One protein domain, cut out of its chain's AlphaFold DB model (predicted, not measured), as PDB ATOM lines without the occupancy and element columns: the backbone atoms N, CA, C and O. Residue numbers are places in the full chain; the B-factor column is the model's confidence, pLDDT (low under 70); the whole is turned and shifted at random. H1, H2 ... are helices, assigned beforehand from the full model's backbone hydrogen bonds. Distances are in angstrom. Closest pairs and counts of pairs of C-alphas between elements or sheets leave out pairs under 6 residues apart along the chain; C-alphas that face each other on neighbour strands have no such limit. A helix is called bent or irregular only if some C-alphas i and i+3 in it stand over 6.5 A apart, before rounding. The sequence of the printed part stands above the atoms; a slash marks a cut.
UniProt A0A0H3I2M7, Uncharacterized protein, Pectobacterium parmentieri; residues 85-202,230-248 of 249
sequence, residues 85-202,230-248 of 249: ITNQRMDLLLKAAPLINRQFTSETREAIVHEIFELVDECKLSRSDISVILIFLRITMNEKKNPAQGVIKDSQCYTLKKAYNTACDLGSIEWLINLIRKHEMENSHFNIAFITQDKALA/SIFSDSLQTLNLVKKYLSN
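This is residues 85 to 202 and 230 to 248 of the 249 residues of an uncharacterized protein of Pectobacterium parmentieri (UniProt A0A0H3I2M7). H1, H2 and H3 pack side by side as an up-and-down bundle, with H7 loosely beside H2, while the long H5 crosses another side of the bundle and reaches beyond it as an arm. Residues 186 to 198 fold back from its far end to small H6, which packs on short H4. The printed part, 137 residues with seven named helices, H1 to H7 in order, and no named strand, is all helix and compact, with a radius of gyration of the C-alphas of 15.4 A and spans of 49 by 35 by 29 A.

H1, residues 85 to 100, has a kink of 31 degrees near residue 94 and is only just irregular, C-alphas 95 and 98 being 6.6 A apart. It forms a hairpin with H2, residues 106 to 122, at a shallow tilt of 28 degrees; their closest C-alphas, of Leu 92 and Val 120, are 6.6 A apart. H2 forms another hairpin with H3, residues 130 to 140, the hub, closest at the C-alphas of Arg 109 and Ile 139, 6.7 A. H3 touches H4, residues 147 to 152, closest at the C-alphas of Arg 138 and Ala 148, 5.2 A. H5, residues 160 to 185, touches H1 with residues 160 to 171 alone, at a steep tilt of 58 degrees, closest at the C-alphas of Met 90 and Ala 163, 4.8 A. H6, residues 199 to 202, touches H4, closest at the C-alphas of Gly 150 and Ala 200, 5.0 A. H7, residues 236 to 246, only just touches H2, with 3 pairs of C-alphas within 8 A, the closest those of Phe 117 and Tyr 245, 7.4 A. H1, H2, H3 and H7 form an up-and-down bundle, each running against the one before. Every O i to N i+4 pair is within hydrogen-bond range in H3, H4, H5 and H7, against 10 of 12 in H1 and 11 of 13 in H2; H6 is too short for one.

H1 begins at C-alpha 85 (-33.136, 15.734, -24.801) and measures 21.4 A, H2 25.4 A, and H5 37.0 A, ending at C-alpha 185 (-30.518, 4.561, -2.742). H7 ends at C-alpha 246 (-20.733, 2.073, -25.841).

The C-alphas farthest apart, of Glu 107 and His 189, are 48.9 A apart. Residues 203 to 229 are not printed, with 18.7 A between C-alphas 202 and 230; the link from H5 to H6 is long. pLDDT is under 70 at residues 142 to 145, 230 to 234 and 247 to 248.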
ATOM      1  N   ILE A  85     -33.486  17.147 -24.611       93.00
ATOM      2  CA  ILE A  85     -33.136  15.734 -24.801       93.00
ATOM      3  C   ILE A  85     -34.164  15.007 -25.677       93.00
ATOM      4  O   ILE A  85     -33.802  14.217 -26.542       93.00
ATOM      5  N   THR A  86     -35.448  15.331 -25.531       92.69
ATOM      6  CA  THR A  86     -36.506  14.762 -26.374       92.69
ATOM      7  C   THR A  86     -36.349  15.189 -27.832       92.69
ATOM      8  O   THR A  86     -36.450  14.343 -28.713       92.69
ATOM      9  N   ASN A  87     -36.049  16.466 -28.103       94.12
ATOM     10  CA  ASN A  87     -35.800  16.938 -29.468       94.12
ATOM     11  C   ASN A  87     -34.592  16.225 -30.095       94.12
ATOM     12  O   ASN A  87     -34.687  15.740 -31.216       94.12
ATOM     13  N   GLN A  88     -33.494  16.078 -29.349       96.44
ATOM     14  CA  GLN A  88     -32.315  15.350 -29.826       96.44
ATOM     15  C   GLN A  88     -32.637  13.881 -30.144       96.44
ATOM     16  O   GLN A  88     -32.221  13.363 -31.181       96.44
ATOM     17  N   ARG A  89     -33.432  13.216 -29.292       96.75
ATOM     18  CA  ARG A  89     -33.942  11.857 -29.550       96.75
ATOM     19  C   ARG A  89     -34.800  11.809 -30.809       96.75
ATOM     20  O   ARG A  89     -34.656  10.883 -31.602       96.75
ATOM     21  N   MET A  90     -35.682  12.788 -31.009       96.06
ATOM     22  CA  MET A  90     -36.521  12.868 -32.206       96.06
ATOM     23  C   MET A  90     -35.684  13.014 -33.478       96.06
ATOM     24  O   MET A  90     -35.942  12.293 -34.443       96.06
ATOM     25  N   ASP A  91     -34.678  13.889 -33.467       97.00
ATOM     26  CA  ASP A  91     -33.776  14.109 -34.600       97.00
ATOM     27  C   ASP A  91     -33.009  12.830 -34.956       97.00
ATOM     28  O   ASP A  91     -32.990  12.422 -36.122       97.00
ATOM     29  N   LEU A  92     -32.462  12.138 -33.950       97.88
ATOM     30  CA  LEU A  92     -31.806  10.847 -34.151       97.88
ATOM     31  C   LEU A  92     -32.777   9.816 -34.734       97.88
ATOM     32  O   LEU A  92     -32.457   9.162 -35.723       97.88
ATOM     33  N   LEU A  93     -33.973   9.672 -34.157       97.25
ATOM     34  CA  LEU A  93     -34.967   8.690 -34.600       97.25
ATOM     35  C   LEU A  93     -35.436   8.945 -36.038       97.25
ATOM     36  O   LEU A  93     -35.614   7.991 -36.793       97.25
ATOM     37  N   LEU A  94     -35.614  10.209 -36.434       96.75
ATOM     38  CA  LEU A  94     -35.989  10.579 -37.802       96.75
ATOM     39  C   LEU A  94     -34.941  10.145 -38.829       96.75
ATOM     40  O   LEU A  94     -35.312   9.674 -39.905       96.75
ATOM     41  N   LYS A  95     -33.655  10.274 -38.494       96.38
ATOM     42  CA  LYS A  95     -32.544   9.890 -39.375       96.38
ATOM     43  C   LYS A  95     -32.265   8.387 -39.341       96.38
ATOM     44  O   LYS A  95     -32.068   7.772 -40.384       96.38
ATOM     45  N   ALA A  96     -32.297   7.780 -38.158       96.19
ATOM     46  CA  ALA A  96     -31.944   6.379 -37.953       96.19
ATOM     47  C   ALA A  96     -33.042   5.407 -38.408       96.19
ATOM     48  O   ALA A  96     -32.731   4.361 -38.978       96.19
ATOM     49  N   ALA A  97     -34.324   5.717 -38.179       94.62
ATOM     50  CA  ALA A  97     -35.413   4.772 -38.434       94.62
ATOM     51  C   ALA A  97     -35.503   4.291 -39.901       94.62
ATOM     52  O   ALA A  97     -35.696   3.088 -40.102       94.62
ATOM     53  N   PRO A  98     -35.328   5.143 -40.932       92.62
ATOM     54  CA  PRO A  98     -35.266   4.681 -42.321       92.62
ATOM     55  C   PRO A  98     -34.066   3.764 -42.597       92.62
ATOM     56  O   PRO A  98     -34.210   2.762 -43.294       92.62
ATOM     57  N   LEU A  99     -32.899   4.062 -42.013       92.62
ATOM     58  CA  LEU A  99     -31.656   3.303 -42.212       92.62
ATOM     59  C   LEU A  99     -31.718   1.896 -41.607       92.62
ATOM     60  O   LEU A  99     -31.119   0.946 -42.135       92.62
ATOM     61  N   ILE A 100     -32.457   1.761 -40.502       92.12
ATOM     62  CA  ILE A 100     -32.590   0.502 -39.768       92.12
ATOM     63  C   ILE A 100     -33.836  -0.310 -40.124       92.12
ATOM     64  O   ILE A 100     -33.990  -1.424 -39.621       92.12
ATOM     65  N   ASN A 101     -34.681   0.191 -41.033       89.94
ATOM     66  CA  ASN A 101     -35.843  -0.522 -41.568       89.94
ATOM     67  C   ASN A 101     -35.441  -1.602 -42.589       89.94
ATOM     68  O   ASN A 101     -35.820  -1.585 -43.761       89.94
ATOM     69  N   ARG A 102     -34.618  -2.544 -42.138       87.12
ATOM     70  CA  ARG A 102     -34.165  -3.709 -42.899       87.12
ATOM     71  C   ARG A 102     -33.747  -4.837 -41.963       87.12
ATOM     72  O   ARG A 102     -33.741  -4.695 -40.737       87.12
ATOM     73  N   GLN A 103     -33.443  -5.983 -42.565       84.81
ATOM     74  CA  GLN A 103     -32.771  -7.090 -41.892       84.81
ATOM     75  C   GLN A 103     -31.259  -6.918 -42.024       84.81
ATOM     76  O   GLN A 103     -30.780  -6.439 -43.053       84.81
ATOM     77  N   PHE A 104     -30.525  -7.322 -40.991       85.31
ATOM     78  CA  PHE A 104     -29.074  -7.184 -40.942       85.31
ATOM     79  C   PHE A 104     -28.397  -8.544 -41.038       85.31
ATOM     80  O   PHE A 104     -28.753  -9.488 -40.333       85.31
ATOM     81  N   THR A 105     -27.400  -8.620 -41.909       83.81
ATOM     82  CA  THR A 105     -26.424  -9.713 -41.952       83.81
ATOM     83  C   THR A 105     -25.245  -9.377 -41.043       83.81
ATOM     84  O   THR A 105     -25.051  -8.221 -40.665       83.81
ATOM     85  N   SER A 106     -24.412 -10.367 -40.722       78.69
ATOM     86  CA  SER A 106     -23.185 -10.129 -39.948       78.69
ATOM     87  C   SER A 106     -22.256  -9.104 -40.608       78.69
ATOM     88  O   SER A 106     -21.607  -8.345 -39.898       78.69
ATOM     89  N   GLU A 107     -22.233  -9.049 -41.942       80.75
ATOM     90  CA  GLU A 107     -21.406  -8.126 -42.733       80.75
ATOM     91  C   GLU A 107     -21.962  -6.694 -42.728       80.75
ATOM     92  O   GLU A 107     -21.225  -5.731 -42.541       80.75
ATOM     93  N   THR A 108     -23.279  -6.537 -42.884       87.44
ATOM     94  CA  THR A 108     -23.920  -5.208 -42.955       87.44
ATOM     95  C   THR A 108     -24.054  -4.538 -41.590       87.44
ATOM     96  O   THR A 108     -24.186  -3.317 -41.515       87.44
ATOM     97  N   ARG A 109     -23.995  -5.325 -40.507       88.69
ATOM     98  CA  ARG A 109     -24.150  -4.853 -39.128       88.69
ATOM     99  C   ARG A 109     -23.073  -3.855 -38.710       88.69
ATOM    100  O   ARG A 109     -23.390  -2.868 -38.060       88.69
ATOM    101  N   GLU A 110     -21.814  -4.096 -39.053       88.94
ATOM    102  CA  GLU A 110     -20.731  -3.203 -38.627       88.94
ATOM    103  C   GLU A 110     -20.824  -1.836 -39.311       88.94
ATOM    104  O   GLU A 110     -20.753  -0.807 -38.637       88.94
ATOM    105  N   ALA A 111     -21.066  -1.830 -40.624       91.06
ATOM    106  CA  ALA A 111     -21.214  -0.602 -41.398       91.06
ATOM    107  C   ALA A 111     -22.380   0.255 -40.885       91.06
ATOM    108  O   ALA A 111     -22.204   1.446 -40.640       91.06
ATOM    109  N   ILE A 112     -23.550  -0.353 -40.647       93.62
ATOM    110  CA  ILE A 112     -24.707   0.403 -40.156       93.62
ATOM    111  C   ILE A 112     -24.515   0.890 -38.719       93.62
ATOM    112  O   ILE A 112     -24.956   1.983 -38.392       93.62
ATOM    113  N   VAL A 113     -23.849   0.118 -37.851       93.50
ATOM    114  CA  VAL A 113     -23.529   0.589 -36.496       93.50
ATOM    115  C   VAL A 113     -22.648   1.828 -36.575       93.50
ATOM    116  O   VAL A 113     -22.930   2.806 -35.891       93.50
ATOM    117  N   HIS A 114     -21.617   1.812 -37.419       93.50
ATOM    118  CA  HIS A 114     -20.748   2.970 -37.582       93.50
ATOM    119  C   HIS A 114     -21.523   4.218 -38.023       93.50
ATOM    120  O   HIS A 114     -21.392   5.248 -37.366       93.50
ATOM    121  N   GLU A 115     -22.360   4.090 -39.054       95.44
ATOM    122  CA  GLU A 115     -23.212   5.172 -39.571       95.44
ATOM    123  C   GLU A 115     -24.164   5.713 -38.489       95.44
ATOM    124  O   GLU A 115     -24.313   6.920 -38.327       95.44
ATOM    125  N   ILE A 116     -24.757   4.835 -37.670       96.12
ATOM    126  CA  ILE A 116     -25.598   5.264 -36.546       96.12
ATOM    127  C   ILE A 116     -24.806   6.074 -35.522       96.12
ATOM    128  O   ILE A 116     -25.306   7.098 -35.072       96.12
ATOM    129  N   PHE A 117     -23.598   5.660 -35.138       95.62
ATOM    130  CA  PHE A 117     -22.829   6.414 -34.141       95.62
ATOM    131  C   PHE A 117     -22.333   7.770 -34.663       95.62
ATOM    132  O   PHE A 117     -22.230   8.703 -33.872       95.62
ATOM    133  N   GLU A 118     -22.134   7.927 -35.973       96.38
ATOM    134  CA  GLU A 118     -21.921   9.251 -36.574       96.38
ATOM    135  C   GLU A 118     -23.167  10.140 -36.435       96.38
ATOM    136  O   GLU A 118     -23.058  11.307 -36.059       96.38
ATOM    137  N   LEU A 119     -24.367   9.581 -36.644       97.00
ATOM    138  CA  LEU A 119     -25.626  10.300 -36.410       97.00
ATOM    139  C   LEU A 119     -25.840  10.656 -34.934       97.00
ATOM    140  O   LEU A 119     -26.400  11.711 -34.640       97.00
ATOM    141  N   VAL A 120     -25.418   9.794 -34.006       95.69
ATOM    142  CA  VAL A 120     -25.478  10.064 -32.558       95.69
ATOM    143  C   VAL A 120     -24.635  11.285 -32.208       95.69
ATOM    144  O   VAL A 120     -25.133  12.196 -31.539       95.69
ATOM    145  N   ASP A 121     -23.401  11.329 -32.713       95.44
ATOM    146  CA  ASP A 121     -22.487  12.448 -32.505       95.44
ATOM    147  C   ASP A 121     -23.050  13.736 -33.154       95.44
ATOM    148  O   ASP A 121     -23.050  14.801 -32.528       95.44
ATOM    149  N   GLU A 122     -23.642  13.648 -34.355       96.62
ATOM    150  CA  GLU A 122     -24.309  14.774 -35.035       96.62
ATOM    151  C   GLU A 122     -25.513  15.316 -34.238       96.62
ATOM    152  O   GLU A 122     -25.691  16.531 -34.107       96.62
ATOM    153  N   CYS A 123     -26.332  14.426 -33.666       95.75
ATOM    154  CA  CYS A 123     -27.500  14.782 -32.851       95.75
ATOM    155  C   CYS A 123     -27.124  15.199 -31.415       95.75
ATOM    156  O   CYS A 123     -27.993  15.607 -30.636       95.75
ATOM    157  N   LYS A 124     -25.829  15.146 -31.066       95.00
ATOM    158  CA  LYS A 124     -25.275  15.513 -29.753       95.00
ATOM    159  C   LYS A 124     -25.912  14.731 -28.600       95.00
ATOM    160  O   LYS A 124     -26.168  15.291 -27.531       95.00
ATOM    161  N   LEU A 125     -26.203  13.453 -28.829       93.12
ATOM    162  CA  LEU A 125     -26.676  12.537 -27.793       93.12
ATOM    163  C   LEU A 125     -25.494  11.801 -27.166       93.12
ATOM    164  O   LEU A 125     -24.514  11.499 -27.842       93.12
ATOM    165  N   SER A 126     -25.593  11.480 -25.872       91.00
ATOM    166  CA  SER A 126     -24.655  10.523 -25.274       91.00
ATOM    167  C   SER A 126     -24.843   9.165 -25.935       91.00
ATOM    168  O   SER A 126     -25.965   8.751 -26.232       91.00
ATOM    169  N   ARG A 127     -23.744   8.437 -26.109       88.75
ATOM    170  CA  ARG A 127     -23.765   7.071 -26.637       88.75
ATOM    171  C   ARG A 127     -24.492   6.111 -25.694       88.75
ATOM    172  O   ARG A 127     -25.047   5.115 -26.144       88.75
ATOM    173  N   SER A 128     -24.556   6.458 -24.408       85.19
ATOM    174  CA  SER A 128     -25.364   5.786 -23.385       85.19
ATOM    175  C   SER A 128     -26.831   6.240 -23.322       85.19
ATOM    176  O   SER A 128     -27.570   5.776 -22.457       85.19
ATOM    177  N   ASP A 129     -27.298   7.133 -24.202       90.62
ATOM    178  CA  ASP A 129     -28.711   7.521 -24.222       90.62
ATOM    179  C   ASP A 129     -29.610   6.328 -24.589       90.62
ATOM    180  O   ASP A 129     -29.298   5.520 -25.467       90.62
ATOM    181  N   ILE A 130     -30.772   6.226 -23.941       90.06
ATOM    182  CA  ILE A 130     -31.696   5.102 -24.129       90.06
ATOM    183  C   ILE A 130     -32.158   4.930 -25.587       90.06
ATOM    184  O   ILE A 130     -32.380   3.801 -26.023       90.06
ATOM    185  N   SER A 131     -32.263   6.011 -26.366       93.81
ATOM    186  CA  SER A 131     -32.607   5.931 -27.791       93.81
ATOM    187  C   SER A 131     -31.482   5.316 -28.624       93.81
ATOM    188  O   SER A 131     -31.753   4.496 -29.504       93.81
ATOM    189  N   VAL A 132     -30.227   5.627 -28.290       93.44
ATOM    190  CA  VAL A 132     -29.035   5.052 -28.926       93.44
ATOM    191  C   VAL A 132     -28.962   3.563 -28.633       93.44
ATOM    192  O   VAL A 132     -28.827   2.754 -29.552       93.44
ATOM    193  N   ILE A 133     -29.150   3.184 -27.370       90.06
ATOM    194  CA  ILE A 133     -29.179   1.779 -26.966       90.06
ATOM    195  C   ILE A 133     -30.305   1.022 -27.658       90.06
ATOM    196  O   ILE A 133     -30.093  -0.098 -28.121       90.06
ATOM    197  N   LEU A 134     -31.486   1.627 -27.787       91.75
ATOM    198  CA  LEU A 134     -32.610   1.004 -28.476       91.75
ATOM    199  C   LEU A 134     -32.305   0.747 -29.959       91.75
ATOM    200  O   LEU A 134     -32.569  -0.347 -30.460       91.75
ATOM    201  N   ILE A 135     -31.731   1.727 -30.661       93.75
ATOM    202  CA  ILE A 135     -31.325   1.582 -32.067       93.75
ATOM    203  C   ILE A 135     -30.237   0.513 -32.196       93.75
ATOM    204  O   ILE A 135     -30.303  -0.352 -33.072       93.75
ATOM    205  N   PHE A 136     -29.265   0.516 -31.290       91.06
ATOM    206  CA  PHE A 136     -28.196  -0.469 -31.288       91.06
ATOM    207  C   PHE A 136     -28.725  -1.892 -31.034       91.06
ATOM    208  O   PHE A 136     -28.347  -2.829 -31.742       91.06
ATOM    209  N   LEU A 137     -29.678  -2.065 -30.111       87.69
ATOM    210  CA  LEU A 137     -30.399  -3.326 -29.901       87.69
ATOM    211  C   LEU A 137     -31.165  -3.756 -31.155       87.69
ATOM    212  O   LEU A 137     -31.103  -4.919 -31.553       87.69
ATOM    213  N   ARG A 138     -31.841  -2.820 -31.831       90.06
ATOM    214  CA  ARG A 138     -32.577  -3.101 -33.074       90.06
ATOM    215  C   ARG A 138     -31.677  -3.677 -34.173       90.06
ATOM    216  O   ARG A 138     -32.155  -4.489 -34.969       90.06
ATOM    217  N   ILE A 139     -30.415  -3.261 -34.222       89.50
ATOM    218  CA  ILE A 139     -29.417  -3.703 -35.208       89.50
ATOM    219  C   ILE A 139     -28.757  -5.036 -34.816       89.50
ATOM    220  O   ILE A 139     -28.442  -5.870 -35.673       89.50
ATOM    221  N   THR A 140     -28.513  -5.235 -33.522       83.75
ATOM    222  CA  THR A 140     -27.685  -6.339 -33.016       83.75
ATOM    223  C   THR A 140     -28.481  -7.577 -32.611       83.75
ATOM    224  O   THR A 140     -27.963  -8.688 -32.731       83.75
ATOM    225  N   MET A 141     -29.744  -7.432 -32.204       77.19
ATOM    226  CA  MET A 141     -30.575  -8.574 -31.823       77.19
ATOM    227  C   MET A 141     -30.932  -9.438 -33.041       77.19
ATOM    228  O   MET A 141     -31.546  -8.972 -33.998       77.19
ATOM    229  N   ASN A 142     -30.596 -10.730 -32.967       65.06
ATOM    230  CA  ASN A 142     -30.812 -11.705 -34.045       65.06
ATOM    231  C   ASN A 142     -32.280 -12.164 -34.197       65.06
ATOM    232  O   ASN A 142     -32.618 -12.851 -35.161       65.06
ATOM    233  N   GLU A 143     -33.163 -11.826 -33.254       64.69
ATOM    234  CA  GLU A 143     -34.564 -12.250 -33.295       64.69
ATOM    235  C   GLU A 143     -35.401 -11.417 -34.278       64.69
ATOM    236  O   GLU A 143     -35.410 -10.188 -34.230       64.69
ATOM    237  N   LYS A 144     -36.208 -12.096 -35.112       55.16
ATOM    238  CA  LYS A 144     -37.116 -11.474 -36.104       55.16
ATOM    239  C   LYS A 144     -38.182 -10.537 -35.506       55.16
ATOM    240  O   LYS A 144     -38.839  -9.829 -36.261       55.16
ATOM    241  N   LYS A 145     -38.413 -10.577 -34.189       60.66
ATOM    242  CA  LYS A 145     -39.351  -9.707 -33.457       60.66
ATOM    243  C   LYS A 145     -38.710  -9.231 -32.158       60.66
ATOM    244  O   LYS A 145     -39.094  -9.674 -31.077       60.66
ATOM    245  N   ASN A 146     -37.738  -8.336 -32.265       73.44
ATOM    246  CA  ASN A 146     -37.113  -7.755 -31.085       73.44
ATOM    247  C   ASN A 146     -38.002  -6.639 -30.473       73.44
ATOM    248  O   ASN A 146     -38.693  -5.922 -31.204       73.44
ATOM    249  N   PRO A 147     -38.038  -6.482 -29.132       78.88
ATOM    250  CA  PRO A 147     -38.795  -5.411 -28.473       78.88
ATOM    251  C   PRO A 147     -38.425  -4.013 -28.980       78.88
ATOM    252  O   PRO A 147     -39.297  -3.154 -29.081       78.88
ATOM    253  N   ALA A 148     -37.164  -3.814 -29.378       84.50
ATOM    254  CA  ALA A 148     -36.676  -2.556 -29.929       84.50
ATOM    255  C   ALA A 148     -37.421  -2.133 -31.205       84.50
ATOM    256  O   ALA A 148     -37.889  -1.004 -31.296       84.50
ATOM    257  N   GLN A 149     -37.636  -3.052 -32.146       85.56
ATOM    258  CA  GLN A 149     -38.435  -2.835 -33.352       85.56
ATOM    259  C   GLN A 149     -39.886  -2.505 -33.006       85.56
ATOM    260  O   GLN A 149     -40.501  -1.647 -33.634       85.56
ATOM    261  N   GLY A 150     -40.440  -3.179 -31.994       85.50
ATOM    262  CA  GLY A 150     -41.804  -2.937 -31.529       85.50
ATOM    263  C   GLY A 150     -42.007  -1.547 -30.923       85.50
ATOM    264  O   GLY A 150     -43.103  -1.008 -31.048       85.50
ATOM    265  N   VAL A 151     -40.968  -0.972 -30.306       87.88
ATOM    266  CA  VAL A 151     -40.991   0.383 -29.731       87.88
ATOM    267  C   VAL A 151     -40.676   1.438 -30.791       87.88
ATOM    268  O   VAL A 151     -41.461   2.365 -30.958       87.88
ATOM    269  N   ILE A 152     -39.593   1.273 -31.565       90.12
ATOM    270  CA  ILE A 152     -39.222   2.232 -32.620       90.12
ATOM    271  C   ILE A 152     -40.317   2.298 -33.685       90.12
ATOM    272  O   ILE A 152     -40.657   3.385 -34.133       90.12
ATOM    273  N   LYS A 153     -40.895   1.156 -34.081       86.94
ATOM    274  CA  LYS A 153     -41.851   1.061 -35.198       86.94
ATOM    275  C   LYS A 153     -41.222   1.626 -36.485       86.94
ATOM    276  O   LYS A 153     -41.849   2.431 -37.190       86.94
ATOM    277  N   ASP A 154     -39.970   1.215 -36.747       82.19
ATOM    278  CA  ASP A 154     -39.156   1.662 -37.882       82.19
ATOM    279  C   ASP A 154     -39.890   1.480 -39.214       82.19
ATOM    280  O   ASP A 154     -40.614   0.509 -39.435       82.19
ATOM    281  N   SER A 155     -39.771   2.478 -40.089       85.81
ATOM    282  CA  SER A 155     -40.440   2.496 -41.389       85.81
ATOM    283  C   SER A 155     -39.743   3.469 -42.329       85.81
ATOM    284  O   SER A 155     -39.265   4.500 -41.870       85.81
ATOM    285  N   GLN A 156     -39.796   3.219 -43.639       79.75
ATOM    286  CA  GLN A 156     -39.212   4.119 -44.643       79.75
ATOM    287  C   GLN A 156     -39.805   5.536 -44.568       79.75
ATOM    288  O   GLN A 156     -39.096   6.521 -44.725       79.75
ATOM    289  N   CYS A 157     -41.105   5.635 -44.279       87.00
ATOM    290  CA  CYS A 157     -41.813   6.895 -44.061       87.00
ATOM    291  C   CYS A 157     -41.971   7.163 -42.555       87.00
ATOM    292  O   CYS A 157     -43.088   7.211 -42.031       87.00
ATOM    293  N   TYR A 158     -40.850   7.249 -41.833       91.94
ATOM    294  CA  TYR A 158     -40.863   7.606 -40.416       91.94
ATOM    295  C   TYR A 158     -41.234   9.084 -40.249       91.94
ATOM    296  O   TYR A 158     -40.730   9.940 -40.969       91.94
ATOM    297  N   THR A 159     -42.161   9.390 -39.342       92.69
ATOM    298  CA  THR A 159     -42.742  10.736 -39.222       92.69
ATOM    299  C   THR A 159     -42.340  11.402 -37.917       92.69
ATOM    300  O   THR A 159     -42.072  10.723 -36.927       92.69
ATOM    301  N   LEU A 160     -42.404  12.736 -37.880       91.94
ATOM    302  CA  LEU A 160     -42.172  13.526 -36.666       91.94
ATOM    303  C   LEU A 160     -43.057  13.059 -35.499       91.94
ATOM    304  O   LEU A 160     -42.592  12.917 -34.376       91.94
ATOM    305  N   LYS A 161     -44.320  12.731 -35.791       89.75
ATOM    306  CA  LYS A 161     -45.286  12.208 -34.815       89.75
ATOM    307  C   LYS A 161     -44.858  10.860 -34.228       89.75
ATOM    308  O   LYS A 161     -45.080  10.612 -33.049       89.75
ATOM    309  N   LYS A 162     -44.266   9.973 -35.038       91.25
ATOM    310  CA  LYS A 162     -43.700   8.709 -34.537       91.25
ATOM    311  C   LYS A 162     -42.453   8.974 -33.701       91.25
ATOM    312  O   LYS A 162     -42.329   8.404 -32.629       91.25
ATOM    313  N   ALA A 163     -41.572   9.861 -34.163       93.69
ATOM    314  CA  ALA A 163     -40.365  10.234 -33.436       93.69
ATOM    315  C   ALA A 163     -40.684  10.813 -32.049       93.69
ATOM    316  O   ALA A 163     -40.094  10.366 -31.072       93.69
ATOM    317  N   TYR A 164     -41.652  11.731 -31.960       92.00
ATOM    318  CA  TYR A 164     -42.110  12.306 -30.693       92.00
ATOM    319  C   TYR A 164     -42.642  11.226 -29.746       92.00
ATOM    320  O   TYR A 164     -42.139  11.087 -28.636       92.00
ATOM    321  N   ASN A 165     -43.588  10.400 -30.210       89.94
ATOM    322  CA  ASN A 165     -44.158   9.322 -29.397       89.94
ATOM    323  C   ASN A 165     -43.080   8.364 -28.872       89.94
ATOM    324  O   ASN A 165     -43.032   8.090 -27.678       89.94
ATOM    325  N   THR A 166     -42.182   7.900 -29.743       92.88
ATOM    326  CA  THR A 166     -41.092   7.001 -29.349       92.88
ATOM    327  C   THR A 166     -40.131   7.680 -28.366       92.88
ATOM    328  O   THR A 166     -39.668   7.037 -27.428       92.88
ATOM    329  N   ALA A 167     -39.836   8.973 -28.532       93.50
ATOM    330  CA  ALA A 167     -38.992   9.715 -27.595       93.50
ATOM    331  C   ALA A 167     -39.647   9.857 -26.205       93.50
ATOM    332  O   ALA A 167     -38.959   9.695 -25.196       93.50
ATOM    333  N   CYS A 168     -40.962  10.096 -26.145       90.75
ATOM    334  CA  CYS A 168     -41.736  10.127 -24.900       90.75
ATOM    335  C   CYS A 168     -41.795   8.750 -24.222       90.75
ATOM    336  O   CYS A 168     -41.497   8.648 -23.032       90.75
ATOM    337  N   ASP A 169     -42.094   7.692 -24.984       91.69
ATOM    338  CA  ASP A 169     -42.090   6.303 -24.506       91.69
ATOM    339  C   ASP A 169     -40.735   5.948 -23.880       91.69
ATOM    340  O   ASP A 169     -40.663   5.418 -22.770       91.69
ATOM    341  N   LEU A 170     -39.637   6.301 -24.550       91.88
ATOM    342  CA  LEU A 170     -38.286   6.090 -24.038       91.88
ATOM    343  C   LEU A 170     -37.990   6.915 -22.781       91.88
ATOM    344  O   LEU A 170     -37.421   6.388 -21.824       91.88
ATOM    345  N   GLY A 171     -38.421   8.179 -22.753       90.31
ATOM    346  CA  GLY A 171     -38.345   9.023 -21.563       90.31
ATOM    347  C   GLY A 171     -39.078   8.412 -20.367       90.31
ATOM    348  O   GLY A 171     -38.589   8.505 -19.245       90.31
ATOM    349  N   SER A 172     -40.198   7.716 -20.598       89.88
ATOM    350  CA  SER A 172     -40.941   7.025 -19.536       89.88
ATOM    351  C   SER A 172     -40.170   5.873 -18.898       89.88
ATOM    352  O   SER A 172     -40.172   5.729 -17.675       89.88
ATOM    353  N   ILE A 173     -39.437   5.100 -19.703       89.75
ATOM    354  CA  ILE A 173     -38.602   4.002 -19.205       89.75
ATOM    355  C   ILE A 173     -37.384   4.545 -18.461       89.75
ATOM    356  O   ILE A 173     -37.062   4.062 -17.378       89.75
ATOM    357  N   GLU A 174     -36.727   5.565 -19.010       88.69
ATOM    358  CA  GLU A 174     -35.606   6.228 -18.344       88.69
ATOM    359  C   GLU A 174     -36.021   6.799 -16.981       88.69
ATOM    360  O   GLU A 174     -35.330   6.612 -15.977       88.69
ATOM    361  N   TRP A 175     -37.182   7.446 -16.917       88.12
ATOM    362  CA  TRP A 175     -37.727   7.985 -15.677       88.12
ATOM    363  C   TRP A 175     -38.053   6.893 -14.660       88.12
ATOM    364  O   TRP A 175     -37.698   7.027 -13.493       88.12
ATOM    365  N   LEU A 176     -38.675   5.794 -15.098       89.12
ATOM    366  CA  LEU A 176     -38.946   4.630 -14.253       89.12
ATOM    367  C   LEU A 176     -37.657   4.080 -13.631       89.12
ATOM    368  O   LEU A 176     -37.597   3.894 -12.417       89.12
ATOM    369  N   ILE A 177     -36.620   3.863 -14.447       84.38
ATOM    370  CA  ILE A 177     -35.320   3.355 -13.988       84.38
ATOM    371  C   ILE A 177     -34.711   4.305 -12.950       84.38
ATOM    372  O   ILE A 177     -34.245   3.861 -11.902       84.38
ATOM    373  N   ASN A 178     -34.734   5.612 -13.217       85.00
ATOM    374  CA  ASN A 178     -34.158   6.606 -12.315       85.00
ATOM    375  C   ASN A 178     -34.945   6.745 -11.003       85.00
ATOM    376  O   ASN A 178     -34.331   6.889  -9.948       85.00
ATOM    377  N   LEU A 179     -36.278   6.659 -11.040       85.75
ATOM    378  CA  LEU A 179     -37.100   6.655  -9.829       85.75
ATOM    379  C   LEU A 179     -36.839   5.415  -8.973       85.75
ATOM    380  O   LEU A 179     -36.641   5.558  -7.770       85.75
ATOM    381  N   ILE A 180     -36.790   4.224  -9.579       85.50
ATOM    382  CA  ILE A 180     -36.464   2.981  -8.863       85.50
ATOM    383  C   ILE A 180     -35.111   3.128  -8.162       85.50
ATOM    384  O   ILE A 180     -35.040   2.993  -6.944       85.50
ATOM    385  N   ARG A 181     -34.063   3.517  -8.901       84.19
ATOM    386  CA  ARG A 181     -32.709   3.701  -8.350       84.19
ATOM    387  C   ARG A 181     -32.672   4.718  -7.218       84.19
ATOM    388  O   ARG A 181     -32.030   4.478  -6.201       84.19
ATOM    389  N   LYS A 182     -33.362   5.852  -7.374       83.88
ATOM    390  CA  LYS A 182     -33.455   6.869  -6.324       83.88
ATOM    391  C   LYS A 182     -34.053   6.283  -5.045       83.88
ATOM    392  O   LYS A 182     -33.476   6.434  -3.975       83.88
ATOM    393  N   HIS A 183     -35.187   5.597  -5.163       84.75
ATOM    394  CA  HIS A 183     -35.887   5.017  -4.021       84.75
ATOM    395  C   HIS A 183     -35.115   3.861  -3.366       84.75
ATOM    396  O   HIS A 183     -35.210   3.705  -2.148       84.75
ATOM    397  N   GLU A 184     -34.327   3.103  -4.137       83.75
ATOM    398  CA  GLU A 184     -33.369   2.108  -3.631       83.75
ATOM    399  C   GLU A 184     -32.226   2.770  -2.845       83.75
ATOM    400  O   GLU A 184     -31.937   2.359  -1.723       83.75
ATOM    401  N   MET A 185     -31.606   3.820  -3.397       83.69
ATOM    402  CA  MET A 185     -30.518   4.561  -2.742       83.69
ATOM    403  C   MET A 185     -30.972   5.244  -1.448       83.69
ATOM    404  O   MET A 185     -30.247   5.248  -0.457       83.69
ATOM    405  N   GLU A 186     -32.179   5.805  -1.448       87.19
ATOM    406  CA  GLU A 186     -32.779   6.462  -0.282       87.19
ATOM    407  C   GLU A 186     -33.394   5.463   0.716       87.19
ATOM    408  O   GLU A 186     -33.928   5.877   1.746       87.19
ATOM    409  N   ASN A 187     -33.334   4.155   0.430       84.88
ATOM    410  CA  ASN A 187     -33.938   3.082   1.225       84.88
ATOM    411  C   ASN A 187     -35.413   3.354   1.585       84.88
ATOM    412  O   ASN A 187     -35.868   3.142   2.713       84.88
ATOM    413  N   SER A 188     -36.165   3.884   0.622       86.38
ATOM    414  CA  SER A 188     -37.570   4.235   0.816       86.38
ATOM    415  C   SER A 188     -38.486   3.019   0.628       86.38
ATOM    416  O   SER A 188     -38.155   2.066  -0.072       86.38
ATOM    417  N   HIS A 189     -39.698   3.075   1.184       82.56
ATOM    418  CA  HIS A 189     -40.690   1.999   1.051       82.56
ATOM    419  C   HIS A 189     -41.525   2.054  -0.241       82.56
ATOM    420  O   HIS A 189     -42.512   1.325  -0.361       82.56
ATOM    421  N   PHE A 190     -41.190   2.935  -1.188       83.19
ATOM    422  CA  PHE A 190     -41.938   3.043  -2.437       83.19
ATOM    423  C   PHE A 190     -41.528   1.946  -3.418       83.19
ATOM    424  O   PHE A 190     -40.363   1.819  -3.777       83.19
ATOM    425  N   ASN A 191     -42.519   1.192  -3.892       84.44
ATOM    426  CA  ASN A 191     -42.363   0.296  -5.030       84.44
ATOM    427  C   ASN A 191     -42.898   1.000  -6.281       84.44
ATOM    428  O   ASN A 191     -44.101   1.253  -6.382       84.44
ATOM    429  N   ILE A 192     -42.001   1.363  -7.196       88.00
ATOM    430  CA  ILE A 192     -42.339   2.147  -8.385       88.00
ATOM    431  C   ILE A 192     -42.679   1.208  -9.539       88.00
ATOM    432  O   ILE A 192     -41.905   0.318  -9.883       88.00
ATOM    433  N   ALA A 193     -43.820   1.450 -10.177       87.69
ATOM    434  CA  ALA A 193     -44.250   0.724 -11.361       87.69
ATOM    435  C   ALA A 193     -44.734   1.694 -12.442       87.69
ATOM    436  O   ALA A 193     -45.367   2.707 -12.148       87.69
ATOM    437  N   PHE A 194     -44.471   1.347 -13.702       87.56
ATOM    438  CA  PHE A 194     -45.046   2.015 -14.865       87.56
ATOM    439  C   PHE A 194     -46.102   1.115 -15.499       87.56
ATOM    440  O   PHE A 194     -45.868  -0.076 -15.716       87.56
ATOM    441  N   ILE A 195     -47.266   1.682 -15.802       85.19
ATOM    442  CA  ILE A 195     -48.408   0.943 -16.338       85.19
ATOM    443  C   ILE A 195     -48.629   1.385 -17.778       85.19
ATOM    444  O   ILE A 195     -48.892   2.553 -18.043       85.19
ATOM    445  N   THR A 196     -48.546   0.438 -18.709       86.44
ATOM    446  CA  THR A 196     -48.753   0.698 -20.135       86.44
ATOM    447  C   THR A 196     -49.535  -0.427 -20.798       86.44
ATOM    448  O   THR A 196     -49.417  -1.596 -20.429       86.44
ATOM    449  N   GLN A 197     -50.335  -0.067 -21.803       86.19
ATOM    450  CA  GLN A 197     -50.973  -1.026 -22.704       86.19
ATOM    451  C   GLN A 197     -50.063  -1.406 -23.886       86.19
ATOM    452  O   GLN A 197     -50.345  -2.386 -24.584       86.19
ATOM    453  N   ASP A 198     -48.970  -0.666 -24.122       88.31
ATOM    454  CA  ASP A 198     -48.011  -0.993 -25.176       88.31
ATOM    455  C   ASP A 198     -47.144  -2.185 -24.738       88.31
ATOM    456  O   ASP A 198     -46.250  -2.096 -23.895       88.31
ATOM    457  N   LYS A 199     -47.421  -3.343 -25.347       88.00
ATOM    458  CA  LYS A 199     -46.719  -4.600 -25.068       88.00
ATOM    459  C   LYS A 199     -45.234  -4.543 -25.424       88.00
ATOM    460  O   LYS A 199     -44.453  -5.266 -24.811       88.00
ATOM    461  N   ALA A 200     -44.844  -3.772 -26.438       87.56
ATOM    462  CA  ALA A 200     -43.442  -3.649 -26.820       87.56
ATOM    463  C   ALA A 200     -42.687  -2.803 -25.794       87.56
ATOM    464  O   ALA A 200     -41.612  -3.211 -25.357       87.56
ATOM    465  N   LEU A 201     -43.298  -1.706 -25.339       89.62
ATOM    466  CA  LEU A 201     -42.745  -0.866 -24.279       89.62
ATOM    467  C   LEU A 201     -42.621  -1.631 -22.957       89.62
ATOM    468  O   LEU A 201     -41.565  -1.604 -22.331       89.62
ATOM    469  N   ALA A 202     -43.650  -2.397 -22.575       88.44
ATOM    470  CA  ALA A 202     -43.608  -3.246 -21.384       88.44
ATOM    471  C   ALA A 202     -42.484  -4.296 -21.455       88.44
ATOM    472  O   ALA A 202     -41.769  -4.508 -20.477       88.44
ATOM    473  N   SER A 230     -25.133  -7.914 -21.144       57.56
ATOM    474  CA  SER A 230     -25.870  -9.124 -21.518       57.56
ATOM    475  C   SER A 230     -27.167  -8.857 -22.288       57.56
ATOM    476  O   SER A 230     -27.693  -9.781 -22.899       57.56
ATOM    477  N   ILE A 231     -27.680  -7.617 -22.322       65.38
ATOM    478  CA  ILE A 231     -28.885  -7.302 -23.114       65.38
ATOM    479  C   ILE A 231     -28.636  -7.347 -24.624       65.38
ATOM    480  O   ILE A 231     -29.588  -7.474 -25.391       65.38
ATOM    481  N   PHE A 232     -27.382  -7.198 -25.060       63.50
ATOM    482  CA  PHE A 232     -27.063  -7.004 -26.472       63.50
ATOM    483  C   PHE A 232     -26.940  -8.328 -27.226       63.50
ATOM    484  O   PHE A 232     -27.614  -8.514 -28.237       63.50
ATOM    485  N   SER A 233     -26.076  -9.239 -26.766       68.00
ATOM    486  CA  SER A 233     -25.888 -10.584 -27.331       68.00
ATOM    487  C   SER A 233     -24.738 -11.313 -26.625       68.00
ATOM    488  O   SER A 233     -23.777 -10.671 -26.206       68.00
ATOM    489  N   ASP A 234     -24.755 -12.648 -26.651       66.44
ATOM    490  CA  ASP A 234     -23.590 -13.488 -26.319       66.44
ATOM    491  C   ASP A 234     -22.572 -13.605 -27.473       66.44
ATOM    492  O   ASP A 234     -21.508 -14.210 -27.332       66.44
ATOM    493  N   SER A 235     -22.872 -13.050 -28.653       76.88
ATOM    494  CA  SER A 235     -21.966 -13.122 -29.803       76.88
ATOM    495  C   SER A 235     -20.755 -12.201 -29.636       76.88
ATOM    496  O   SER A 235     -20.890 -10.995 -29.419       76.88
ATOM    497  N   LEU A 236     -19.554 -12.753 -29.841       77.31
ATOM    498  CA  LEU A 236     -18.289 -12.015 -29.741       77.31
ATOM    499  C   LEU A 236     -18.253 -10.769 -30.645       77.31
ATOM    500  O   LEU A 236     -17.737  -9.729 -30.247       77.31
ATOM    501  N   GLN A 237     -18.852 -10.851 -31.837       80.00
ATOM    502  CA  GLN A 237     -18.960  -9.719 -32.759       80.00
ATOM    503  C   GLN A 237     -19.762  -8.560 -32.145       80.00
ATOM    504  O   GLN A 237     -19.308  -7.419 -32.164       80.00
ATOM    505  N   THR A 238     -20.929  -8.844 -31.561       77.88
ATOM    506  CA  THR A 238     -21.762  -7.818 -30.917       77.88
ATOM    507  C   THR A 238     -21.072  -7.262 -29.678       77.88
ATOM    508  O   THR A 238     -21.053  -6.050 -29.494       77.88
ATOM    509  N   LEU A 239     -20.429  -8.112 -28.874       78.75
ATOM    510  CA  LEU A 239     -19.665  -7.672 -27.704       78.75
ATOM    511  C   LEU A 239     -18.519  -6.721 -28.082       78.75
ATOM    512  O   LEU A 239     -18.284  -5.740 -27.377       78.75
ATOM    513  N   ASN A 240     -17.835  -6.963 -29.204       83.31
ATOM    514  CA  ASN A 240     -16.808  -6.053 -29.716       83.31
ATOM    515  C   ASN A 240     -17.401  -4.712 -30.171       83.31
ATOM    516  O   ASN A 240     -16.814  -3.669 -29.889       83.31
ATOM    517  N   LEU A 241     -18.572  -4.719 -30.819       83.12
ATOM    518  CA  LEU A 241     -19.277  -3.488 -31.188       83.12
ATOM    519  C   LEU A 241     -19.705  -2.692 -29.948       83.12
ATOM    520  O   LEU A 241     -19.496  -1.483 -29.907       83.12
ATOM    521  N   VAL A 242     -20.226  -3.363 -28.915       78.62
ATOM    522  CA  VAL A 242     -20.579  -2.708 -27.649       78.62
ATOM    523  C   VAL A 242     -19.339  -2.071 -27.020       78.62
ATOM    524  O   VAL A 242     -19.367  -0.891 -26.697       78.62
ATOM    525  N   LYS A 243     -18.220  -2.799 -26.916       80.56
ATOM    526  CA  LYS A 243     -16.966  -2.239 -26.378       80.56
ATOM    527  C   LYS A 243     -16.476  -1.029 -27.171       80.56
ATOM    528  O   LYS A 243     -16.061  -0.035 -26.586       80.56
ATOM    529  N   LYS A 244     -16.524  -1.109 -28.501       84.12
ATOM    530  CA  LYS A 244     -16.043  -0.049 -29.395       84.12
ATOM    531  C   LYS A 244     -16.868   1.231 -29.273       84.12
ATOM    532  O   LYS A 244     -16.294   2.318 -29.274       84.12
ATOM    533  N   TYR A 245     -18.192   1.104 -29.194       82.19
ATOM    534  CA  TYR A 245     -19.092   2.246 -29.340       82.19
ATOM    535  C   TYR A 245     -19.801   2.681 -28.053       82.19
ATOM    536  O   TYR A 245     -20.170   3.843 -27.953       82.19
ATOM    537  N   LEU A 246     -19.969   1.799 -27.067       76.25
ATOM    538  CA  LEU A 246     -20.733   2.073 -25.841       76.25
ATOM    539  C   LEU A 246     -19.877   2.120 -24.564       76.25
ATOM    540  O   LEU A 246     -20.391   2.512 -23.523       76.25
ATOM    541  N   SER A 247     -18.598   1.722 -24.601       68.00
ATOM    542  CA  SER A 247     -17.725   1.676 -23.408       68.00
ATOM    543  C   SER A 247     -16.745   2.851 -23.265       68.00
ATOM    544  O   SER A 247     -15.948   2.839 -22.335       68.00
ATOM    545  N   ASN A 248     -16.794   3.847 -24.157       47.53
ATOM    546  CA  ASN A 248     -15.860   4.985 -24.192       47.53
ATOM    547  C   ASN A 248     -16.537   6.339 -23.873       47.53
ATOM    548  O   ASN A 248     -16.200   7.335 -24.508       47.53
TER     549      ASN A 248